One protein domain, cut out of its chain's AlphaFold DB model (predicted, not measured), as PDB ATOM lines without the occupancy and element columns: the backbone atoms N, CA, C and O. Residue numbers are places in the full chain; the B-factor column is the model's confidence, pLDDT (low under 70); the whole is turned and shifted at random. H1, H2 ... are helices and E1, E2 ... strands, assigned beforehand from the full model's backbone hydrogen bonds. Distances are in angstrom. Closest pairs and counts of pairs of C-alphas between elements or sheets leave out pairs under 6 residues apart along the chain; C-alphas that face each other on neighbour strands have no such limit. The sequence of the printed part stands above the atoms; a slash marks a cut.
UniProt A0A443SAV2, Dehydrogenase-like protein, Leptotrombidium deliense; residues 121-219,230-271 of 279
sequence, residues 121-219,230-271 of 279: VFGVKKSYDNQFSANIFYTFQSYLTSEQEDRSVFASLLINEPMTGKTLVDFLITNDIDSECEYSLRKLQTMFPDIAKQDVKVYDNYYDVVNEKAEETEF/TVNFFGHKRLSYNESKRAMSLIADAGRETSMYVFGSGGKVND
ATOM      1  N   VAL A 121     -21.447   9.019 -36.207       97.94
ATOM      2  CA  VAL A 121     -22.465   8.195 -35.551       97.94
ATOM      3  C   VAL A 121     -23.800   8.318 -36.291       97.94
ATOM      4  O   VAL A 121     -24.460   9.355 -36.203       97.94
ATOM      5  N   PHE A 122     -24.218   7.270 -37.007       98.00
ATOM      6  CA  PHE A 122     -25.512   7.217 -37.703       98.00
ATOM      7  C   PHE A 122     -26.396   6.128 -37.091       98.00
ATOM      8  O   PHE A 122     -26.033   4.954 -37.102       98.00
ATOM      9  N   GLY A 123     -27.567   6.498 -36.582       97.75
ATOM     10  CA  GLY A 123     -28.607   5.542 -36.204       97.75
ATOM     11  C   GLY A 123     -29.531   5.277 -37.383       97.75
ATOM     12  O   GLY A 123     -29.925   6.208 -38.080       97.75
ATOM     13  N   VAL A 124     -29.884   4.015 -37.597       97.81
ATOM     14  CA  VAL A 124     -30.796   3.600 -38.659       97.81
ATOM     15  C   VAL A 124     -31.860   2.702 -38.055       97.81
ATOM     16  O   VAL A 124     -31.554   1.587 -37.646       97.81
ATOM     17  N   LYS A 125     -33.109   3.164 -38.005       96.38
ATOM     18  CA  LYS A 125     -34.217   2.398 -37.427       96.38
ATOM     19  C   LYS A 125     -35.345   2.265 -38.437       96.38
ATOM     20  O   LYS A 125     -35.910   3.261 -38.877       96.38
ATOM     21  N   LYS A 126     -35.710   1.023 -38.750       95.81
ATOM     22  CA  LYS A 126     -36.824   0.688 -39.636       95.81
ATOM     23  C   LYS A 126     -37.861  -0.145 -38.904       95.81
ATOM     24  O   LYS A 126     -37.541  -1.166 -38.300       95.81
ATOM     25  N   SER A 127     -39.113   0.290 -38.983       95.19
ATOM     26  CA  SER A 127     -40.255  -0.412 -38.408       95.19
ATOM     27  C   SER A 127     -41.106  -1.049 -39.499       95.19
ATOM     28  O   SER A 127     -41.369  -0.431 -40.531       95.19
ATOM     29  N   TYR A 128     -41.559  -2.272 -39.245       94.00
ATOM     30  CA  TYR A 128     -42.388  -3.058 -40.142       94.00
ATOM     31  C   TYR A 128     -43.646  -3.520 -39.410       94.00
ATOM     32  O   TYR A 128     -43.564  -4.118 -38.338       94.00
ATOM     33  N   ASP A 129     -44.814  -3.310 -40.021       91.06
ATOM     34  CA  ASP A 129     -46.107  -3.659 -39.410       91.06
ATOM     35  C   ASP A 129     -46.347  -5.178 -39.301       91.06
ATOM     36  O   ASP A 129     -47.271  -5.625 -38.625       91.06
ATOM     37  N   ASN A 130     -45.508  -5.998 -39.940       81.38
ATOM     38  CA  ASN A 130     -45.580  -7.450 -39.822       81.38
ATOM     39  C   ASN A 130     -44.861  -7.928 -38.550       81.38
ATOM     40  O   ASN A 130     -43.631  -7.873 -38.474       81.38
ATOM     41  N   GLN A 131     -45.626  -8.447 -37.588       76.19
ATOM     42  CA  GLN A 131     -45.133  -8.843 -36.263       76.19
ATOM     43  C   GLN A 131     -44.132 -10.009 -36.291       76.19
ATOM     44  O   GLN A 131     -43.241 -10.051 -35.452       76.19
ATOM     45  N   PHE A 132     -44.237 -10.926 -37.264       87.31
ATOM     46  CA  PHE A 132     -43.457 -12.176 -37.322       87.31
ATOM     47  C   PHE A 132     -42.910 -12.444 -38.733       87.31
ATOM     48  O   PHE A 132     -43.098 -13.509 -39.332       87.31
ATOM     49  N   SER A 133     -42.259 -11.440 -39.323       89.06
ATOM     50  CA  SER A 133     -41.787 -11.515 -40.707       89.06
ATOM     51  C   SER A 133     -40.564 -12.424 -40.871       89.06
ATOM     52  O   SER A 133     -39.426 -12.031 -40.605       89.06
ATOM     53  N   ALA A 134     -40.782 -13.619 -41.427       93.56
ATOM     54  CA  ALA A 134     -39.705 -14.551 -41.770       93.56
ATOM     55  C   ALA A 134     -38.712 -13.963 -42.785       93.56
ATOM     56  O   ALA A 134     -37.525 -14.278 -42.736       93.56
ATOM     57  N   ASN A 135     -39.185 -13.094 -43.686       93.88
ATOM     58  CA  ASN A 135     -38.330 -12.429 -44.666       93.88
ATOM     59  C   ASN A 135     -37.349 -11.469 -43.994       93.88
ATOM     60  O   ASN A 135     -36.157 -11.542 -44.259       93.88
ATOM     61  N   ILE A 136     -37.831 -10.624 -43.077       94.94
ATOM     62  CA  ILE A 136     -36.970  -9.677 -42.353       94.94
ATOM     63  C   ILE A 136     -35.972 -10.442 -41.486       94.94
ATOM     64  O   ILE A 136     -34.780 -10.150 -41.524       94.94
ATOM     65  N   PHE A 137     -36.435 -11.471 -40.769       95.69
ATOM     66  CA  PHE A 137     -35.556 -12.306 -39.956       95.69
ATOM     67  C   PHE A 137     -34.471 -13.004 -40.792       95.69
ATOM     68  O   PHE A 137     -33.307 -13.041 -40.397       95.69
ATOM     69  N   TYR A 138     -34.814 -13.534 -41.968       95.38
ATOM     70  CA  TYR A 138     -33.851 -14.172 -42.868       95.38
ATOM     71  C   TYR A 138     -32.851 -13.175 -43.479       95.38
ATOM     72  O   TYR A 138     -31.649 -13.457 -43.532       95.38
ATOM     73  N   THR A 139     -33.319 -11.998 -43.907       94.56
ATOM     74  CA  THR A 139     -32.454 -10.927 -44.424       94.56
ATOM     75  C   THR A 139     -31.495 -10.430 -43.346       94.56
ATOM     76  O   THR A 139     -30.301 -10.310 -43.604       94.56
ATOM     77  N   PHE A 140     -31.979 -10.230 -42.118       94.88
ATOM     78  CA  PHE A 140     -31.152  -9.808 -40.988       94.88
ATOM     79  C   PHE A 140     -30.064 -10.833 -40.645       94.88
ATOM     80  O   PHE A 140     -28.902 -10.469 -40.491       94.88
ATOM     81  N   GLN A 141     -30.391 -12.129 -40.619       94.06
ATOM     82  CA  GLN A 141     -29.367 -13.167 -40.458       94.06
ATOM     83  C   GLN A 141     -28.354 -13.156 -41.609       94.06
ATOM     84  O   GLN A 141     -27.161 -13.317 -41.379       94.06
ATOM     85  N   SER A 142     -28.811 -12.950 -42.847       92.31
ATOM     86  CA  SER A 142     -27.926 -12.888 -44.017       92.31
ATOM     87  C   SER A 142     -26.979 -11.690 -43.973       92.31
ATOM     88  O   SER A 142     -25.839 -11.817 -44.410       92.31
ATOM     89  N   TYR A 143     -27.428 -10.566 -43.408       92.06
ATOM     90  CA  TYR A 143     -26.574  -9.424 -43.096       92.06
ATOM     91  C   TYR A 143     -25.483  -9.812 -42.086       92.06
ATOM     92  O   TYR A 143     -24.294  -9.650 -42.374       92.06
ATOM     93  N   LEU A 144     -25.880 -10.389 -40.944       90.88
ATOM     94  CA  LEU A 144     -24.958 -10.761 -39.865       90.88
ATOM     95  C   LEU A 144     -23.922 -11.809 -40.281       90.88
ATOM     96  O   LEU A 144     -22.801 -11.785 -39.790       90.88
ATOM     97  N   THR A 145     -24.280 -12.728 -41.178       88.62
ATOM     98  CA  THR A 145     -23.374 -13.785 -41.649       88.62
ATOM     99  C   THR A 145     -22.761 -13.483 -43.015       88.62
ATOM    100  O   THR A 145     -22.363 -14.412 -43.721       88.62
ATOM    101  N   SER A 146     -22.760 -12.223 -43.452       84.94
ATOM    102  CA  SER A 146     -22.100 -11.844 -44.703       84.94
ATOM    103  C   SER A 146     -20.575 -11.959 -44.566       84.94
ATOM    104  O   SER A 146     -20.018 -11.677 -43.510       84.94
ATOM    105  N   GLU A 147     -19.882 -12.377 -45.632       74.56
ATOM    106  CA  GLU A 147     -18.423 -12.615 -45.595       74.56
ATOM    107  C   GLU A 147     -17.608 -11.353 -45.273       74.56
ATOM    108  O   GLU A 147     -16.488 -11.431 -44.776       74.56
ATOM    109  N   GLN A 148     -18.175 -10.182 -45.552       77.88
ATOM    110  CA  GLN A 148     -17.581  -8.895 -45.226       77.88
ATOM    111  C   GLN A 148     -18.256  -8.334 -43.978       77.88
ATOM    112  O   GLN A 148     -19.104  -7.444 -44.080       77.88
ATOM    113  N   GLU A 149     -17.888  -8.858 -42.817       81.12
ATOM    114  CA  GLU A 149     -18.340  -8.323 -41.538       81.12
ATOM    115  C   GLU A 149     -17.978  -6.836 -41.410       81.12
ATOM    116  O   GLU A 149     -16.833  -6.433 -41.633       81.12
ATOM    117  N   ASP A 150     -18.957  -6.010 -41.043       88.12
ATOM    118  CA  ASP A 150     -18.746  -4.590 -40.795       88.12
ATOM    119  C   ASP A 150     -18.672  -4.317 -39.290       88.12
ATOM    120  O   ASP A 150     -19.682  -4.195 -38.599       88.12
ATOM    121  N   ARG A 151     -17.444  -4.192 -38.782       91.62
ATOM    122  CA  ARG A 151     -17.174  -3.940 -37.358       91.62
ATOM    123  C   ARG A 151     -17.649  -2.568 -36.882       91.62
ATOM    124  O   ARG A 151     -17.702  -2.340 -35.679       91.62
ATOM    125  N   SER A 152     -17.954  -1.649 -37.799       92.81
ATOM    126  CA  SER A 152     -18.464  -0.318 -37.457       92.81
ATOM    127  C   SER A 152     -19.948  -0.333 -37.091       92.81
ATOM    128  O   SER A 152     -20.437   0.636 -36.505       92.81
ATOM    129  N   VAL A 153     -20.655  -1.424 -37.408       95.38
ATOM    130  CA  VAL A 153     -22.103  -1.520 -37.260       95.38
ATOM    131  C   VAL A 153     -22.467  -2.396 -36.067       95.38
ATOM    132  O   VAL A 153     -22.094  -3.566 -35.970       95.38
ATOM    133  N   PHE A 154     -23.238  -1.825 -35.151       95.88
ATOM    134  CA  PHE A 154     -24.100  -2.574 -34.253       95.88
ATOM    135  C   PHE A 154     -25.424  -2.833 -34.963       95.88
ATOM    136  O   PHE A 154     -25.976  -1.937 -35.597       95.88
ATOM    137  N   ALA A 155     -25.935  -4.053 -34.850       95.50
ATOM    138  CA  ALA A 155     -27.165  -4.474 -35.498       95.50
ATOM    139  C   ALA A 155     -28.059  -5.181 -34.488       95.50
ATOM    140  O   ALA A 155     -27.610  -6.071 -33.766       95.50
ATOM    141  N   SER A 156     -29.337  -4.831 -34.477       95.75
ATOM    142  CA  SER A 156     -30.342  -5.549 -33.715       95.75
ATOM    143  C   SER A 156     -31.658  -5.676 -34.469       95.75
ATOM    144  O   SER A 156     -32.006  -4.852 -35.315       95.75
ATOM    145  N   LEU A 157     -32.373  -6.751 -34.164       96.00
ATOM    146  CA  LEU A 157     -33.702  -7.042 -34.666       96.00
ATOM    147  C   LEU A 157     -34.590  -7.366 -33.470       96.00
ATOM    148  O   LEU A 157     -34.309  -8.302 -32.726       96.00
ATOM    149  N   LEU A 158     -35.676  -6.620 -33.325       94.62
ATOM    150  CA  LEU A 158     -36.732  -6.897 -32.368       94.62
ATOM    151  C   LEU A 158     -37.970  -7.366 -33.126       94.62
ATOM    152  O   LEU A 158     -38.526  -6.631 -33.935       94.62
ATOM    153  N   ILE A 159     -38.393  -8.594 -32.868       94.44
ATOM    154  CA  ILE A 159     -39.606  -9.192 -33.426       94.44
ATOM    155  C   ILE A 159     -40.700  -9.136 -32.367       94.44
ATOM    156  O   ILE A 159     -40.452  -9.514 -31.219       94.44
ATOM    157  N   ASN A 160     -41.892  -8.698 -32.781       92.12
ATOM    158  CA  ASN A 160     -43.043  -8.447 -31.918       92.12
ATOM    159  C   ASN A 160     -42.698  -7.508 -30.750       92.12
ATOM    160  O   ASN A 160     -42.674  -7.922 -29.593       92.12
ATOM    161  N   GLU A 161     -42.364  -6.252 -31.061       89.81
ATOM    162  CA  GLU A 161     -42.072  -5.224 -30.054       89.81
ATOM    163  C   GLU A 161     -43.239  -5.099 -29.050       89.81
ATOM    164  O   GLU A 161     -44.379  -4.969 -29.494       89.81
ATOM    165  N   PRO A 162     -42.995  -5.134 -27.727       84.19
ATOM    166  CA  PRO A 162     -44.056  -5.281 -26.725       84.19
ATOM    167  C   PRO A 162     -45.210  -4.267 -26.796       84.19
ATOM    168  O   PRO A 162     -46.343  -4.615 -26.474       84.19
ATOM    169  N   MET A 163     -44.951  -3.023 -27.207       82.88
ATOM    170  CA  MET A 163     -45.956  -1.955 -27.225       82.88
ATOM    171  C   MET A 163     -46.758  -1.892 -28.528       82.88
ATOM    172  O   MET A 163     -47.945  -1.566 -28.519       82.88
ATOM    173  N   THR A 164     -46.116  -2.154 -29.662       88.38
ATOM    174  CA  THR A 164     -46.680  -1.938 -31.005       88.38
ATOM    175  C   THR A 164     -46.909  -3.232 -31.778       88.38
ATOM    176  O   THR A 164     -47.592  -3.230 -32.803       88.38
ATOM    177  N   GLY A 165     -46.315  -4.334 -31.323       89.06
ATOM    178  CA  GLY A 165     -46.236  -5.617 -32.013       89.06
ATOM    179  C   GLY A 165     -45.384  -5.589 -33.283       89.06
ATOM    180  O   GLY A 165     -45.316  -6.581 -33.997       89.06
ATOM    181  N   LYS A 166     -44.743  -4.468 -33.622       92.25
ATOM    182  CA  LYS A 166     -44.009  -4.328 -34.884       92.25
ATOM    183  C   LYS A 166     -42.696  -5.103 -34.862       92.25
ATOM    184  O   LYS A 166     -42.126  -5.362 -33.805       92.25
ATOM    185  N   THR A 167     -42.187  -5.420 -36.049       94.12
ATOM    186  CA  THR A 167     -40.789  -5.837 -36.203       94.12
ATOM    187  C   THR A 167     -39.927  -4.597 -36.404       94.12
ATOM    188  O   THR A 167     -40.205  -3.796 -37.296       94.12
ATOM    189  N   LEU A 168     -38.879  -4.433 -35.600       94.81
ATOM    190  CA  LEU A 168     -37.930  -3.329 -35.692       94.81
ATOM    191  C   LEU A 168     -36.556  -3.857 -36.083       94.81
ATOM    192  O   LEU A 168     -36.019  -4.739 -35.420       94.81
ATOM    193  N   VAL A 169     -35.976  -3.283 -37.129       96.12
ATOM    194  CA  VAL A 169     -34.552  -3.417 -37.427       96.12
ATOM    195  C   VAL A 169     -33.875  -2.126 -36.993       96.12
ATOM    196  O   VAL A 169     -34.336  -1.037 -37.340       96.12
ATOM    197  N   ASP A 170     -32.802  -2.243 -36.226       96.06
ATOM    198  CA  ASP A 170     -32.103  -1.112 -35.635       96.06
ATOM    199  C   ASP A 170     -30.592  -1.298 -35.756       96.06
ATOM    200  O   ASP A 170     -30.020  -2.252 -35.222       96.06
ATOM    201  N   PHE A 171     -29.955  -0.380 -36.473       97.00
ATOM    202  CA  PHE A 171     -28.517  -0.327 -36.659       97.00
ATOM    203  C   PHE A 171     -27.944   0.942 -36.047       97.00
ATOM    204  O   PHE A 171     -28.544   2.017 -36.093       97.00
ATOM    205  N   LEU A 172     -26.717   0.831 -35.555       97.44
ATOM    206  CA  LEU A 172     -25.890   1.978 -35.233       97.44
ATOM    207  C   LEU A 172     -24.552   1.836 -35.940       97.44
ATOM    208  O   LEU A 172     -23.819   0.884 -35.695       97.44
ATOM    209  N   ILE A 173     -24.230   2.806 -36.783       97.62
ATOM    210  CA  ILE A 173     -22.968   2.888 -37.505       97.62
ATOM    211  C   ILE A 173     -22.070   3.865 -36.757       97.62
ATOM    212  O   ILE A 173     -22.467   5.005 -36.512       97.62
ATOM    213  N   THR A 174     -20.866   3.433 -36.393       97.06
ATOM    214  CA  THR A 174     -19.884   4.272 -35.700       97.06
ATOM    215  C   THR A 174     -18.504   4.151 -36.323       97.06
ATOM    216  O   THR A 174     -17.969   3.052 -36.460       97.06
ATOM    217  N   ASN A 175     -17.889   5.280 -36.673       95.44
ATOM    218  CA  ASN A 175     -16.545   5.288 -37.243       95.44
ATOM    219  C   ASN A 175     -15.752   6.536 -36.823       95.44
ATOM    220  O   ASN A 175     -16.307   7.536 -36.369       95.44
ATOM    221  N   ASP A 176     -14.434   6.482 -36.985       93.06
ATOM    222  CA  ASP A 176     -13.531   7.612 -36.757       93.06
ATOM    223  C   ASP A 176     -13.397   8.513 -38.009       93.06
ATOM    224  O   ASP A 176     -12.723   9.547 -37.950       93.06
ATOM    225  N   ILE A 177     -14.036   8.132 -39.127       92.62
ATOM    226  CA  ILE A 177     -14.031   8.829 -40.423       92.62
ATOM    227  C   ILE A 177     -15.463   8.893 -40.994       92.62
ATOM    228  O   ILE A 177     -16.109   7.863 -41.167       92.62
ATOM    229  N   ASP A 178     -15.938  10.090 -41.353       90.31
ATOM    230  CA  ASP A 178     -17.318  10.313 -41.825       90.31
ATOM    231  C   ASP A 178     -17.657   9.538 -43.111       90.31
ATOM    232  O   ASP A 178     -18.728   8.940 -43.222       90.31
ATOM    233  N   SER A 179     -16.732   9.487 -44.078       94.00
ATOM    234  CA  SER A 179     -16.946   8.776 -45.348       94.00
ATOM    235  C   SER A 179     -17.155   7.270 -45.174       94.00
ATOM    236  O   SER A 179     -17.805   6.646 -46.015       94.00
ATOM    237  N   GLU A 180     -16.628   6.694 -44.092       95.12
ATOM    238  CA  GLU A 180     -16.785   5.275 -43.774       95.12
ATOM    239  C   GLU A 180     -18.190   4.972 -43.238       95.12
ATOM    240  O   GLU A 180     -18.788   3.980 -43.643       95.12
ATOM    241  N   CYS A 181     -18.781   5.853 -42.420       95.81
ATOM    242  CA  CYS A 181     -20.185   5.699 -42.021       95.81
ATOM    243  C   CYS A 181     -21.126   5.702 -43.229       95.81
ATOM    244  O   CYS A 181     -22.037   4.881 -43.322       95.81
ATOM    245  N   GLU A 182     -20.893   6.623 -44.167       95.69
ATOM    246  CA  GLU A 182     -21.666   6.720 -45.406       95.69
ATOM    247  C   GLU A 182     -21.504   5.464 -46.274       95.69
ATOM    248  O   GLU A 182     -22.449   5.007 -46.919       95.69
ATOM    249  N   TYR A 183     -20.305   4.874 -46.293       95.12
ATOM    250  CA  TYR A 183     -20.062   3.601 -46.968       95.12
ATOM    251  C   TYR A 183     -20.858   2.452 -46.331       95.12
ATOM    252  O   TYR A 183     -21.580   1.745 -47.044       95.12
ATOM    253  N   SER A 184     -20.799   2.311 -45.007       95.25
ATOM    254  CA  SER A 184     -21.562   1.308 -44.255       95.25
ATOM    255  C   SER A 184     -23.073   1.487 -44.420       95.25
ATOM    256  O   SER A 184     -23.792   0.504 -44.611       95.25
ATOM    257  N   LEU A 185     -23.563   2.731 -44.449       96.31
ATOM    258  CA  LEU A 185     -24.973   3.037 -44.702       96.31
ATOM    259  C   LEU A 185     -25.415   2.563 -46.094       96.31
ATOM    260  O   LEU A 185     -26.425   1.870 -46.212       96.31
ATOM    261  N   ARG A 186     -24.642   2.856 -47.149       94.94
ATOM    262  CA  ARG A 186     -24.947   2.375 -48.513       94.94
ATOM    263  C   ARG A 186     -24.949   0.849 -48.607       94.94
ATOM    264  O   ARG A 186     -25.786   0.264 -49.300       94.94
ATOM    265  N   LYS A 187     -24.029   0.184 -47.901       92.81
ATOM    266  CA  LYS A 187     -23.985  -1.283 -47.839       92.81
ATOM    267  C   LYS A 187     -25.230  -1.848 -47.150       92.81
ATOM    268  O   LYS A 187     -25.828  -2.790 -47.667       92.81
ATOM    269  N   LEU A 188     -25.659  -1.241 -46.040       93.81
ATOM    270  CA  LEU A 188     -26.908  -1.594 -45.356       93.81
ATOM    271  C   LEU A 188     -28.122  -1.421 -46.275       93.81
ATOM    272  O   LEU A 188     -28.925  -2.342 -46.397       93.81
ATOM    273  N   GLN A 189     -28.214  -0.299 -46.990       95.12
ATOM    274  CA  GLN A 189     -29.314  -0.024 -47.922       95.12
ATOM    275  C   GLN A 189     -29.360  -0.997 -49.109       95.12
ATOM    276  O   GLN A 189     -30.432  -1.261 -49.639       95.12
ATOM    277  N   THR A 190     -28.236  -1.601 -49.503       93.00
ATOM    278  CA  THR A 190     -28.251  -2.680 -50.511       93.00
ATOM    279  C   THR A 190     -29.026  -3.913 -50.025       93.00
ATOM    280  O   THR A 190     -29.683  -4.579 -50.823       93.00
ATOM    281  N   MET A 191     -28.970  -4.226 -48.726       90.38
ATOM    282  CA  MET A 191     -29.678  -5.369 -48.128       90.38
ATOM    283  C   MET A 191     -31.080  -5.014 -47.620       90.38
ATOM    284  O   MET A 191     -31.965  -5.869 -47.616       90.38
ATOM    285  N   PHE A 192     -31.285  -3.757 -47.231       94.00
ATOM    286  CA  PHE A 192     -32.554  -3.202 -46.765       94.00
ATOM    287  C   PHE A 192     -32.924  -1.979 -47.626       94.00
ATOM    288  O   PHE A 192     -32.767  -0.837 -47.187       94.00
ATOM    289  N   PRO A 193     -33.375  -2.196 -48.878       94.31
ATOM    290  CA  PRO A 193     -33.570  -1.126 -49.864       94.31
ATOM    291  C   PRO A 193     -34.711  -0.164 -49.527       94.31
ATOM    292  O   PRO A 193     -34.832   0.896 -50.134       94.31
ATOM    293  N   ASP A 194     -35.560  -0.523 -48.570       94.00
ATOM    294  CA  ASP A 194     -36.662   0.292 -48.082       94.00
ATOM    295  C   ASP A 194     -36.259   1.259 -46.955       94.00
ATOM    296  O   ASP A 194     -37.092   2.070 -46.537       94.00
ATOM    297  N   ILE A 195     -35.005   1.199 -46.477       96.25
ATOM    298  CA  ILE A 195     -34.425   2.198 -45.571       96.25
ATOM    299  C   ILE A 195     -34.257   3.513 -46.330       96.25
ATOM    300  O   ILE A 195     -33.385   3.671 -47.191       96.25
ATOM    301  N   ALA A 196     -35.093   4.477 -45.971       94.94
ATOM    302  CA  ALA A 196     -35.137   5.796 -46.571       94.94
ATOM    303  C   ALA A 196     -34.535   6.852 -45.633       94.94
ATOM    304  O   ALA A 196     -34.168   6.577 -44.493       94.94
ATOM    305  N   LYS A 197     -34.432   8.096 -46.111       95.12
ATOM    306  CA  LYS A 197     -33.782   9.189 -45.372       95.12
ATOM    307  C   LYS A 197     -34.393   9.426 -43.985       95.12
ATOM    308  O   LYS A 197     -33.662   9.761 -43.064       95.12
ATOM    309  N   GLN A 198     -35.705   9.253 -43.828       96.44
ATOM    310  CA  GLN A 198     -36.395   9.420 -42.543       96.44
ATOM    311  C   GLN A 198     -36.062   8.332 -41.513       96.44
ATOM    312  O   GLN A 198     -36.277   8.546 -40.326       96.44
ATOM    313  N   ASP A 199     -35.556   7.184 -41.966       97.50
ATOM    314  CA  ASP A 199     -35.154   6.069 -41.107       97.50
ATOM    315  C   ASP A 199     -33.717   6.264 -40.576       97.50
ATOM    316  O   ASP A 199     -33.263   5.496 -39.730       97.50
ATOM    317  N   VAL A 200     -32.995   7.279 -41.074       98.06
ATOM    318  CA  VAL A 200     -31.595   7.573 -40.748       98.06
ATOM    319  C   VAL A 200     -31.500   8.858 -39.930       98.06
ATOM    320  O   VAL A 200     -31.967   9.920 -40.342       98.06
ATOM    321  N   LYS A 201     -30.816   8.778 -38.790       97.94
ATOM    322  CA  LYS A 201     -30.497   9.910 -37.924       97.94
ATOM    323  C   LYS A 201     -28.986  10.036 -37.768       97.94
ATOM    324  O   LYS A 201     -28.325   9.100 -37.326       97.94
ATOM    325  N   VAL A 202     -28.452  11.204 -38.104       97.56
ATOM    326  CA  VAL A 202     -27.049  11.560 -37.852       97.56
ATOM    327  C   VAL A 202     -26.968  12.234 -36.488       97.56
ATOM    328  O   VAL A 202     -27.749  13.141 -36.208       97.56
ATOM    329  N   TYR A 203     -26.052  11.772 -35.642       97.12
ATOM    330  CA  TYR A 203     -25.845  12.312 -34.302       97.12
ATOM    331  C   TYR A 203     -24.592  13.177 -34.261       97.12
ATOM    332  O   TYR A 203     -23.567  12.816 -34.839       97.12
ATOM    333  N   ASP A 204     -24.651  14.270 -33.500       94.31
ATOM    334  CA  ASP A 204     -23.502  15.157 -33.292       94.31
ATOM    335  C   ASP A 204     -22.401  14.489 -32.457       94.31
ATOM    336  O   ASP A 204     -21.222  14.826 -32.568       94.31
ATOM    337  N   ASN A 205     -22.774  13.552 -31.580       93.88
ATOM    338  CA  ASN A 205     -21.830  12.805 -30.763       93.88
ATOM    339  C   ASN A 205     -22.378  11.437 -30.322       93.88
ATOM    340  O   ASN A 205     -23.581  11.185 -30.283       93.88
ATOM    341  N   TYR A 206     -21.458  10.555 -29.928       96.19
ATOM    342  CA  TYR A 206     -21.770   9.198 -29.470       96.19
ATOM    343  C   TYR A 206     -22.563   9.137 -28.152       96.19
ATOM    344  O   TYR A 206     -23.275   8.170 -27.903       96.19
ATOM    345  N   TYR A 207     -22.453  10.142 -27.284       95.62
ATOM    346  CA  TYR A 207     -23.154  10.123 -26.001       95.62
ATOM    347  C   TYR A 207     -24.664  10.325 -26.170       95.62
ATOM    348  O   TYR A 207     -25.442   9.669 -25.479       95.62
ATOM    349  N   ASP A 208     -25.080  11.153 -27.128       95.38
ATOM    350  CA  ASP A 208     -26.498  11.382 -27.417       95.38
ATOM    351  C   ASP A 208     -27.194  10.096 -27.862       95.38
ATOM    352  O   ASP A 208     -28.255   9.766 -27.336       95.38
ATOM    353  N   VAL A 209     -26.558   9.306 -28.736       95.62
ATOM    354  CA  VAL A 209     -27.138   8.018 -29.138       95.62
ATOM    355  C   VAL A 209     -27.171   7.010 -27.990       95.62
ATOM    356  O   VAL A 209     -28.136   6.266 -27.869       95.62
ATOM    357  N   VAL A 210     -26.168   6.994 -27.105       95.25
ATOM    358  CA  VAL A 210     -26.189   6.119 -25.920       95.25
ATOM    359  C   VAL A 210     -27.370   6.469 -25.012       95.25
ATOM    360  O   VAL A 210     -28.044   5.558 -24.531       95.25
ATOM    361  N   ASN A 211     -27.657   7.758 -24.796       93.75
ATOM    362  CA  ASN A 211     -28.807   8.176 -23.989       93.75
ATOM    363  C   ASN A 211     -30.139   7.855 -24.660       93.75
ATOM    364  O   ASN A 211     -31.034   7.355 -23.987       93.75
ATOM    365  N   GLU A 212     -30.256   8.093 -25.965       94.44
ATOM    366  CA  GLU A 212     -31.469   7.769 -26.718       94.44
ATOM    367  C   GLU A 212     -31.754   6.263 -26.675       94.44
ATOM    368  O   GLU A 212     -32.855   5.853 -26.322       94.44
ATOM    369  N   LYS A 213     -30.742   5.416 -26.905       92.25
ATOM    370  CA  LYS A 213     -30.881   3.953 -26.779       92.25
ATOM    371  C   LYS A 213     -31.225   3.502 -25.362       92.25
ATOM    372  O   LYS A 213     -31.935   2.512 -25.186       92.25
ATOM    373  N   ALA A 214     -30.747   4.210 -24.343       90.88
ATOM    374  CA  ALA A 214     -31.157   3.936 -22.973       90.88
ATOM    375  C   ALA A 214     -32.638   4.257 -22.741       90.88
ATOM    376  O   ALA A 214     -33.342   3.458 -22.135       90.88
ATOM    377  N   GLU A 215     -33.123   5.393 -23.243       88.12
ATOM    378  CA  GLU A 215     -34.534   5.796 -23.133       88.12
ATOM    379  C   GLU A 215     -35.459   4.817 -23.839       88.12
ATOM    380  O   GLU A 215     -36.506   4.472 -23.305       88.12
ATOM    381  N   GLU A 216     -35.040   4.313 -24.997       83.69
ATOM    382  CA  GLU A 216     -35.786   3.309 -25.756       83.69
ATOM    383  C   GLU A 216     -35.914   1.961 -25.032       83.69
ATOM    384  O   GLU A 216     -36.811   1.183 -25.350       83.69
ATOM    385  N   THR A 217     -35.021   1.663 -24.085       75.81
ATOM    386  CA  THR A 217     -34.985   0.372 -23.376       75.81
ATOM    387  C   THR A 217     -35.440   0.450 -21.926       75.81
ATOM    388  O   THR A 217     -35.595  -0.577 -21.265       75.81
ATOM    389  N   GLU A 218     -35.701   1.655 -21.430       76.38
ATOM    390  CA  GLU A 218     -36.280   1.868 -20.115       76.38
ATOM    391  C   GLU A 218     -37.802   1.831 -20.203       76.38
ATOM    392  O   GLU A 218     -38.444   2.670 -20.837       76.38
ATOM    393  N   PHE A 219     -38.403   0.854 -19.526       70.62
ATOM    394  CA  PHE A 219     -39.849   0.803 -19.404       70.62
ATOM    395  C   PHE A 219     -40.354   1.989 -18.563       70.62
ATOM    396  O   PHE A 219     -39.798   2.271 -17.496       70.62
ATOM    397  N   THR A 230     -36.700 -14.702 -19.636       88.81
ATOM    398  CA  THR A 230     -35.833 -14.607 -20.813       88.81
ATOM    399  C   THR A 230     -34.989 -15.864 -20.938       88.81
ATOM    400  O   THR A 230     -34.370 -16.303 -19.971       88.81
ATOM    401  N   VAL A 231     -34.930 -16.411 -22.150       90.75
ATOM    402  CA  VAL A 231     -33.981 -17.460 -22.532       90.75
ATOM    403  C   VAL A 231     -33.086 -16.891 -23.623       90.75
ATOM    404  O   VAL A 231     -33.581 -16.363 -24.615       90.75
ATOM    405  N   ASN A 232     -31.772 -17.004 -23.435       92.06
ATOM    406  CA  ASN A 232     -30.770 -16.511 -24.376       92.06
ATOM    407  C   ASN A 232     -29.949 -17.679 -24.922       92.06
ATOM    408  O   ASN A 232     -29.688 -18.648 -24.211       92.06
ATOM    409  N   PHE A 233     -29.512 -17.571 -26.171       92.88
ATOM    410  CA  PHE A 233     -28.592 -18.517 -26.796       92.88
ATOM    411  C   PHE A 233     -27.777 -17.817 -27.886       92.88
ATOM    412  O   PHE A 233     -28.186 -16.782 -28.415       92.88
ATOM    413  N   PHE A 234     -26.637 -18.404 -28.250       91.69
ATOM    414  CA  PHE A 234     -25.818 -17.939 -29.366       91.69
ATOM    415  C   PHE A 234     -26.153 -18.716 -30.640       91.69
ATOM    416  O   PHE A 234     -26.203 -19.947 -30.648       91.69
ATOM    417  N   GLY A 235     -26.387 -17.989 -31.733       88.81
ATOM    418  CA  GLY A 235     -26.577 -18.566 -33.060       88.81
ATOM    419  C   GLY A 235     -25.274 -18.551 -33.851       88.81
ATOM    420  O   GLY A 235     -24.811 -17.487 -34.241       88.81
ATOM    421  N   HIS A 236     -24.703 -19.725 -34.132       84.69
ATOM    422  CA  HIS A 236     -23.482 -19.850 -34.951       84.69
ATOM    423  C   HIS A 236     -23.757 -20.216 -36.415       84.69
ATOM    424  O   HIS A 236     -22.858 -20.176 -37.251       84.69
ATOM    425  N   LYS A 237     -24.995 -20.602 -36.736       87.94
ATOM    426  CA  LYS A 237     -25.403 -21.015 -38.078       87.94
ATOM    427  C   LYS A 237     -26.604 -20.195 -38.524       87.94
ATOM    428  O   LYS A 237     -27.603 -20.129 -37.812       87.94
ATOM    429  N   ARG A 238     -26.526 -19.639 -39.735       92.00
ATOM    430  CA  ARG A 238     -27.675 -19.026 -40.405       92.00
ATOM    431  C   ARG A 238     -28.750 -20.080 -40.677       92.00
ATOM    432  O   ARG A 238     -28.458 -21.109 -41.292       92.00
ATOM    433  N   LEU A 239     -29.987 -19.796 -40.278       95.31
ATOM    434  CA  LEU A 239     -31.139 -20.625 -40.619       95.31
ATOM    435  C   LEU A 239     -31.493 -20.459 -42.101       95.31
ATOM    436  O   LEU A 239     -31.439 -19.361 -42.656       95.31
ATOM    437  N   SER A 240     -31.911 -21.544 -42.751       96.62
ATOM    438  CA  SER A 240     -32.557 -21.453 -44.061       96.62
ATOM    439  C   SER A 240     -33.843 -20.623 -43.978       96.62
ATOM    440  O   SER A 240     -34.395 -20.381 -42.900       96.62
ATOM    441  N   TYR A 241     -34.371 -20.209 -45.129       96.75
ATOM    442  CA  TYR A 241     -35.633 -19.471 -45.165       96.75
ATOM    443  C   TYR A 241     -36.800 -20.271 -44.552       96.75
ATOM    444  O   TYR A 241     -37.592 -19.729 -43.783       96.75
ATOM    445  N   ASN A 242     -36.873 -21.582 -44.815       97.88
ATOM    446  CA  ASN A 242     -37.913 -22.450 -44.248       97.88
ATOM    447  C   ASN A 242     -37.775 -22.611 -42.727       97.88
ATOM    448  O   ASN A 242     -38.776 -22.572 -42.013       97.88
ATOM    449  N   GLU A 243     -36.549 -22.746 -42.218       97.12
ATOM    450  CA  GLU A 243     -36.290 -22.769 -40.771       97.12
ATOM    451  C   GLU A 243     -36.615 -21.418 -40.124       97.12
ATOM    452  O   GLU A 243     -37.222 -21.387 -39.058       97.12
ATOM    453  N   SER A 244     -36.301 -20.307 -40.796       96.56
ATOM    454  CA  SER A 244     -36.662 -18.954 -40.352       96.56
ATOM    455  C   SER A 244     -38.181 -18.788 -40.260       96.56
ATOM    456  O   SER A 244     -38.689 -18.271 -39.268       96.56
ATOM    457  N   LYS A 245     -38.932 -19.296 -41.247       96.50
ATOM    458  CA  LYS A 245     -40.402 -19.319 -41.217       96.50
ATOM    459  C   LYS A 245     -40.940 -20.156 -40.058       96.50
ATOM    460  O   LYS A 245     -41.863 -19.723 -39.374       96.50
ATOM    461  N   ARG A 246     -40.353 -21.331 -39.813       96.62
ATOM    462  CA  ARG A 246     -40.717 -22.177 -38.670       96.62
ATOM    463  C   ARG A 246     -40.443 -21.473 -37.341       96.62
ATOM    464  O   ARG A 246     -41.304 -21.509 -36.472       96.62
ATOM    465  N   ALA A 247     -39.290 -20.819 -37.194       93.81
ATOM    466  CA  ALA A 247     -38.957 -20.054 -35.996       93.81
ATOM    467  C   ALA A 247     -40.000 -18.959 -35.730       93.81
ATOM    468  O   ALA A 247     -40.512 -18.872 -34.622       93.81
ATOM    469  N   MET A 248     -40.392 -18.197 -36.757       94.38
ATOM    470  CA  MET A 248     -41.424 -17.163 -36.618       94.38
ATOM    471  C   MET A 248     -42.781 -17.732 -36.193       94.38
ATOM    472  O   MET A 248     -43.446 -17.128 -35.358       94.38
ATOM    473  N   SER A 249     -43.169 -18.902 -36.715       94.06
ATOM    474  CA  SER A 249     -44.390 -19.596 -36.277       94.06
ATOM    475  C   SER A 249     -44.331 -19.962 -34.796       94.06
ATOM    476  O   SER A 249     -45.278 -19.695 -34.074       94.06
ATOM    477  N   LEU A 250     -43.206 -20.514 -34.328       93.44
ATOM    478  CA  LEU A 250     -43.046 -20.910 -32.925       93.44
ATOM    479  C   LEU A 250     -43.119 -19.713 -31.969       93.44
ATOM    480  O   LEU A 250     -43.718 -19.825 -30.905       93.44
ATOM    481  N   ILE A 251     -42.531 -18.571 -32.346       90.75
ATOM    482  CA  ILE A 251     -42.632 -17.341 -31.547       90.75
ATOM    483  C   ILE A 251     -44.074 -16.818 -31.539       90.75
ATOM    484  O   ILE A 251     -44.569 -16.430 -30.486       90.75
ATOM    485  N   ALA A 252     -44.771 -16.851 -32.678       90.38
ATOM    486  CA  ALA A 252     -46.174 -16.447 -32.747       90.38
ATOM    487  C   ALA A 252     -47.085 -17.344 -31.885       90.38
ATOM    488  O   ALA A 252     -47.968 -16.838 -31.190       90.38
ATOM    489  N   ASP A 253     -46.839 -18.659 -31.885       92.44
ATOM    490  CA  ASP A 253     -47.596 -19.647 -31.106       92.44
ATOM    491  C   ASP A 253     -47.354 -19.518 -29.590       92.44
ATOM    492  O   ASP A 253     -48.229 -19.863 -28.796       92.44
ATOM    493  N   ALA A 254     -46.194 -18.990 -29.176       87.94
ATOM    494  CA  ALA A 254     -45.871 -18.741 -27.769       87.94
ATOM    495  C   ALA A 254     -46.725 -17.623 -27.137       87.94
ATOM    496  O   ALA A 254     -46.828 -17.540 -25.913       87.94
ATOM    497  N   GLY A 255     -47.380 -16.790 -27.953       83.00
ATOM    498  CA  GLY A 255     -48.352 -15.793 -27.511       83.00
ATOM    499  C   GLY A 255     -47.923 -14.350 -27.770       83.00
ATOM    500  O   GLY A 255     -46.763 -14.048 -28.037       83.00
ATOM    501  N   ARG A 256     -48.890 -13.429 -27.670       78.56
ATOM    502  CA  ARG A 256     -48.727 -12.012 -28.055       78.56
ATOM    503  C   ARG A 256     -47.738 -11.224 -27.195       78.56
ATOM    504  O   ARG A 256     -47.234 -10.211 -27.659       78.56
ATOM    505  N   GLU A 257     -47.461 -11.689 -25.982       84.88
ATOM    506  CA  GLU A 257     -46.497 -11.074 -25.056       84.88
ATOM    507  C   GLU A 257     -45.062 -11.588 -25.274       84.88
ATOM    508  O   GLU A 257     -44.143 -11.209 -24.552       84.88
ATOM    509  N   THR A 258     -44.851 -12.457 -26.270       89.81
ATOM    510  CA  THR A 258     -43.531 -13.004 -26.591       89.81
ATOM    511  C   THR A 258     -42.830 -12.131 -27.618       89.81
ATOM    512  O   THR A 258     -43.304 -11.986 -28.744       89.81
ATOM    513  N   SER A 259     -41.650 -11.630 -27.275       90.81
ATOM    514  CA  SER A 259     -40.764 -10.943 -28.213       90.81
ATOM    515  C   SER A 259     -39.499 -11.758 -28.443       90.81
ATOM    516  O   SER A 259     -39.041 -12.485 -27.560       90.81
ATOM    517  N   MET A 260     -38.889 -11.603 -29.616       93.31
ATOM    518  CA  MET A 260     -37.543 -12.117 -29.868       93.31
ATOM    519  C   MET A 260     -36.610 -10.954 -30.171       93.31
ATOM    520  O   MET A 260     -36.850 -10.193 -31.107       93.31
ATOM    521  N   TYR A 261     -35.532 -10.852 -29.399       93.19
ATOM    522  CA  TYR A 261     -34.462  -9.893 -29.632       93.19
ATOM    523  C   TYR A 261     -33.248 -10.623 -30.201       93.19
ATOM    524  O   TYR A 261     -32.773 -11.598 -29.621       93.19
ATOM    525  N   VAL A 262     -32.742 -10.155 -31.334       94.62
ATOM    526  CA  VAL A 262     -31.541 -10.688 -31.976       94.62
ATOM    527  C   VAL A 262     -30.513  -9.574 -32.025       94.62
ATOM    528  O   VAL A 262     -30.783  -8.508 -32.571       94.62
ATOM    529  N   PHE A 263     -29.330  -9.825 -31.476       92.81
ATOM    530  CA  PHE A 263     -28.196  -8.913 -31.556       92.81
ATOM    531  C   PHE A 263     -27.137  -9.486 -32.494       92.81
ATOM    532  O   PHE A 263     -26.821 -10.675 -32.438       92.81
ATOM    533  N   GLY A 264     -26.568  -8.627 -33.334       90.81
ATOM    534  CA  GLY A 264     -25.317  -8.917 -34.014       90.81
ATOM    535  C   GLY A 264     -24.185  -9.014 -32.998       90.81
ATOM    536  O   GLY A 264     -24.008  -8.123 -32.169       90.81
ATOM    537  N   SER A 265     -23.430 -10.105 -33.069       86.81
ATOM    538  CA  SER A 265     -22.157 -10.275 -32.367       86.81
ATOM    539  C   SER A 265     -21.032 -10.383 -33.400       86.81
ATOM    540  O   SER A 265     -21.266 -10.179 -34.589       86.81
ATOM    541  N   GLY A 266     -19.827 -10.716 -32.949       89.56
ATOM    542  CA  GLY A 266     -18.653 -10.898 -33.790       89.56
ATOM    543  C   GLY A 266     -17.697  -9.712 -33.742       89.56
ATOM    544  O   GLY A 266     -17.546  -9.039 -32.718       89.56
ATOM    545  N   GLY A 267     -16.992  -9.485 -34.840       92.19
ATOM    546  CA  GLY A 267     -15.970  -8.468 -34.969       92.19
ATOM    547  C   GLY A 267     -14.856  -8.717 -33.975       92.19
ATOM    548  O   GLY A 267     -14.312  -9.814 -33.876       92.19
ATOM    549  N   LYS A 268     -14.548  -7.691 -33.189       94.12
ATOM    550  CA  LYS A 268     -13.518  -7.766 -32.161       94.12
ATOM    551  C   LYS A 268     -13.797  -8.814 -31.077       94.12
ATOM    552  O   LYS A 268     -12.847  -9.283 -30.465       94.12
ATOM    553  N   VAL A 269     -15.053  -9.219 -30.866       93.12
ATOM    554  CA  VAL A 269     -15.375 -10.322 -29.940       93.12
ATOM    555  C   VAL A 269     -14.729 -11.631 -30.403       93.12
ATOM    556  O   VAL A 269     -14.210 -12.374 -29.582       93.12
ATOM    557  N   ASN A 270     -14.688 -11.878 -31.717       92.25
ATOM    558  CA  ASN A 270     -14.088 -13.087 -32.287       92.25
ATOM    559  C   ASN A 270     -12.551 -13.036 -32.339       92.25
ATOM    560  O   ASN A 270     -11.924 -14.061 -32.598       92.25
ATOM    561  N   ASP A 271     -11.942 -11.865 -32.117       94.19
ATOM    562  CA  ASP A 271     -10.481 -11.734 -32.041       94.19
ATOM    563  C   ASP A 271      -9.932 -12.256 -30.701       94.19
ATOM    564  O   ASP A 271      -8.740 -12.539 -30.598       94.19
TER     565      ASP A 271
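AT A GLANCE: This is residues 121 to 219 and 230 to 271 of the 279 residues of the protein "Dehydrogenase-like protein" of Leptotrombidium deliense (UniProt A0A443SAV2). What is the main picture? A five-stranded sheet forms the core, with H1 and H2 over one face and H3 over part of the other; H4 packs on H1, short H5 is off the sheet, and residues 214 to 219 stick out. What are its parts? The printed part has 141 residues with five named helices and five named strands, in the order E1, H1, E2, E3, H2, E4, H3, H4, E5, H5. The antiparallel sheet runs E4, E1, E3, E2, E5, and the class is mixed, helices and strands. How large is it? It is compact, with a radius of gyration of the C-alphas of 15.2 A and spans of 44 by 35 by 29 A.

HOW THE PARTS SIT: Which strands are neighbours? E1, residues 121 to 128, is antiparallel to E3, residues 167 to 175, with N 124 and O 171 2.8 A apart, and to edge strand E4, residues 200 to 202, with N 123 and O 201 2.8 A apart. E2, residues 153 to 159, forms a hairpin with E3, N 156 and O 170 being 2.8 A apart, and is antiparallel to edge strand E5, residues 260 to 263, with N 157 and O 262 2.9 A apart. Which helices are on the sheet? H1, residues 134 to 144, at a height of 9.6 A, is over E2, where Phe 140 and Leu 157 have the closest C-alphas, 7.4 A, and only just over E3, with 3 C-alphas. H2, residues 178 to 191, is on the same face at 9.1 A, over E3, where Ile 173 and Cys 181 have the closest C-alphas, 6.0 A, and only just over E1, with 3 C-alphas. H3, residues 206 to 217, is on the opposite face at 10.6 A, over E1, the closest C-alphas being those of Val 121 and Tyr 206, 6.2 A. Where are the last helices? H4, residues 241 to 253, touches H1 at a steep tilt of 59 degrees, opposite ways, the closest C-alphas being those of Ala 134 and Lys 245, 4.9 A; it only grazes the sheet, with residues 248 to 252. H5, residues 267 to 271, is not on the sheet and touches no helix. Which patterns recur? E1, H1, E2 and E3, H2, E4 are split strand-helix-strand units, two strands running the same way with another strand between them, each with a right-handed crossover. O i to N i+4 pairs are within hydrogen-bond range throughout H1, H3 and H4, in 9 of 10 in H2 and in 0 of 1 in H5, which has 2 of 2 O i to N i+3 pairs within range.

IN THESE COORDINATES: Where does the printed part begin? C-alpha 121, in E1, is at (-22.465, 8.195, -35.551), and E1 is 23.3 A long. Which elements are longest? E3 is 26.7 A long and H2 is 20.9 A. Where does it end? H5 ends with C-alpha 271 at (-10.481, -11.734, -32.041).

THE WHOLE: Is anything missing? Residues 220 to 229 are not printed, and C-alphas 219 and 230 are 16.0 A apart across the cut. Are links long or confidence low? Of the links that are printed whole, none is long; no printed residue is under 70 in pLDDT, and the mean of the printed part is 92.2.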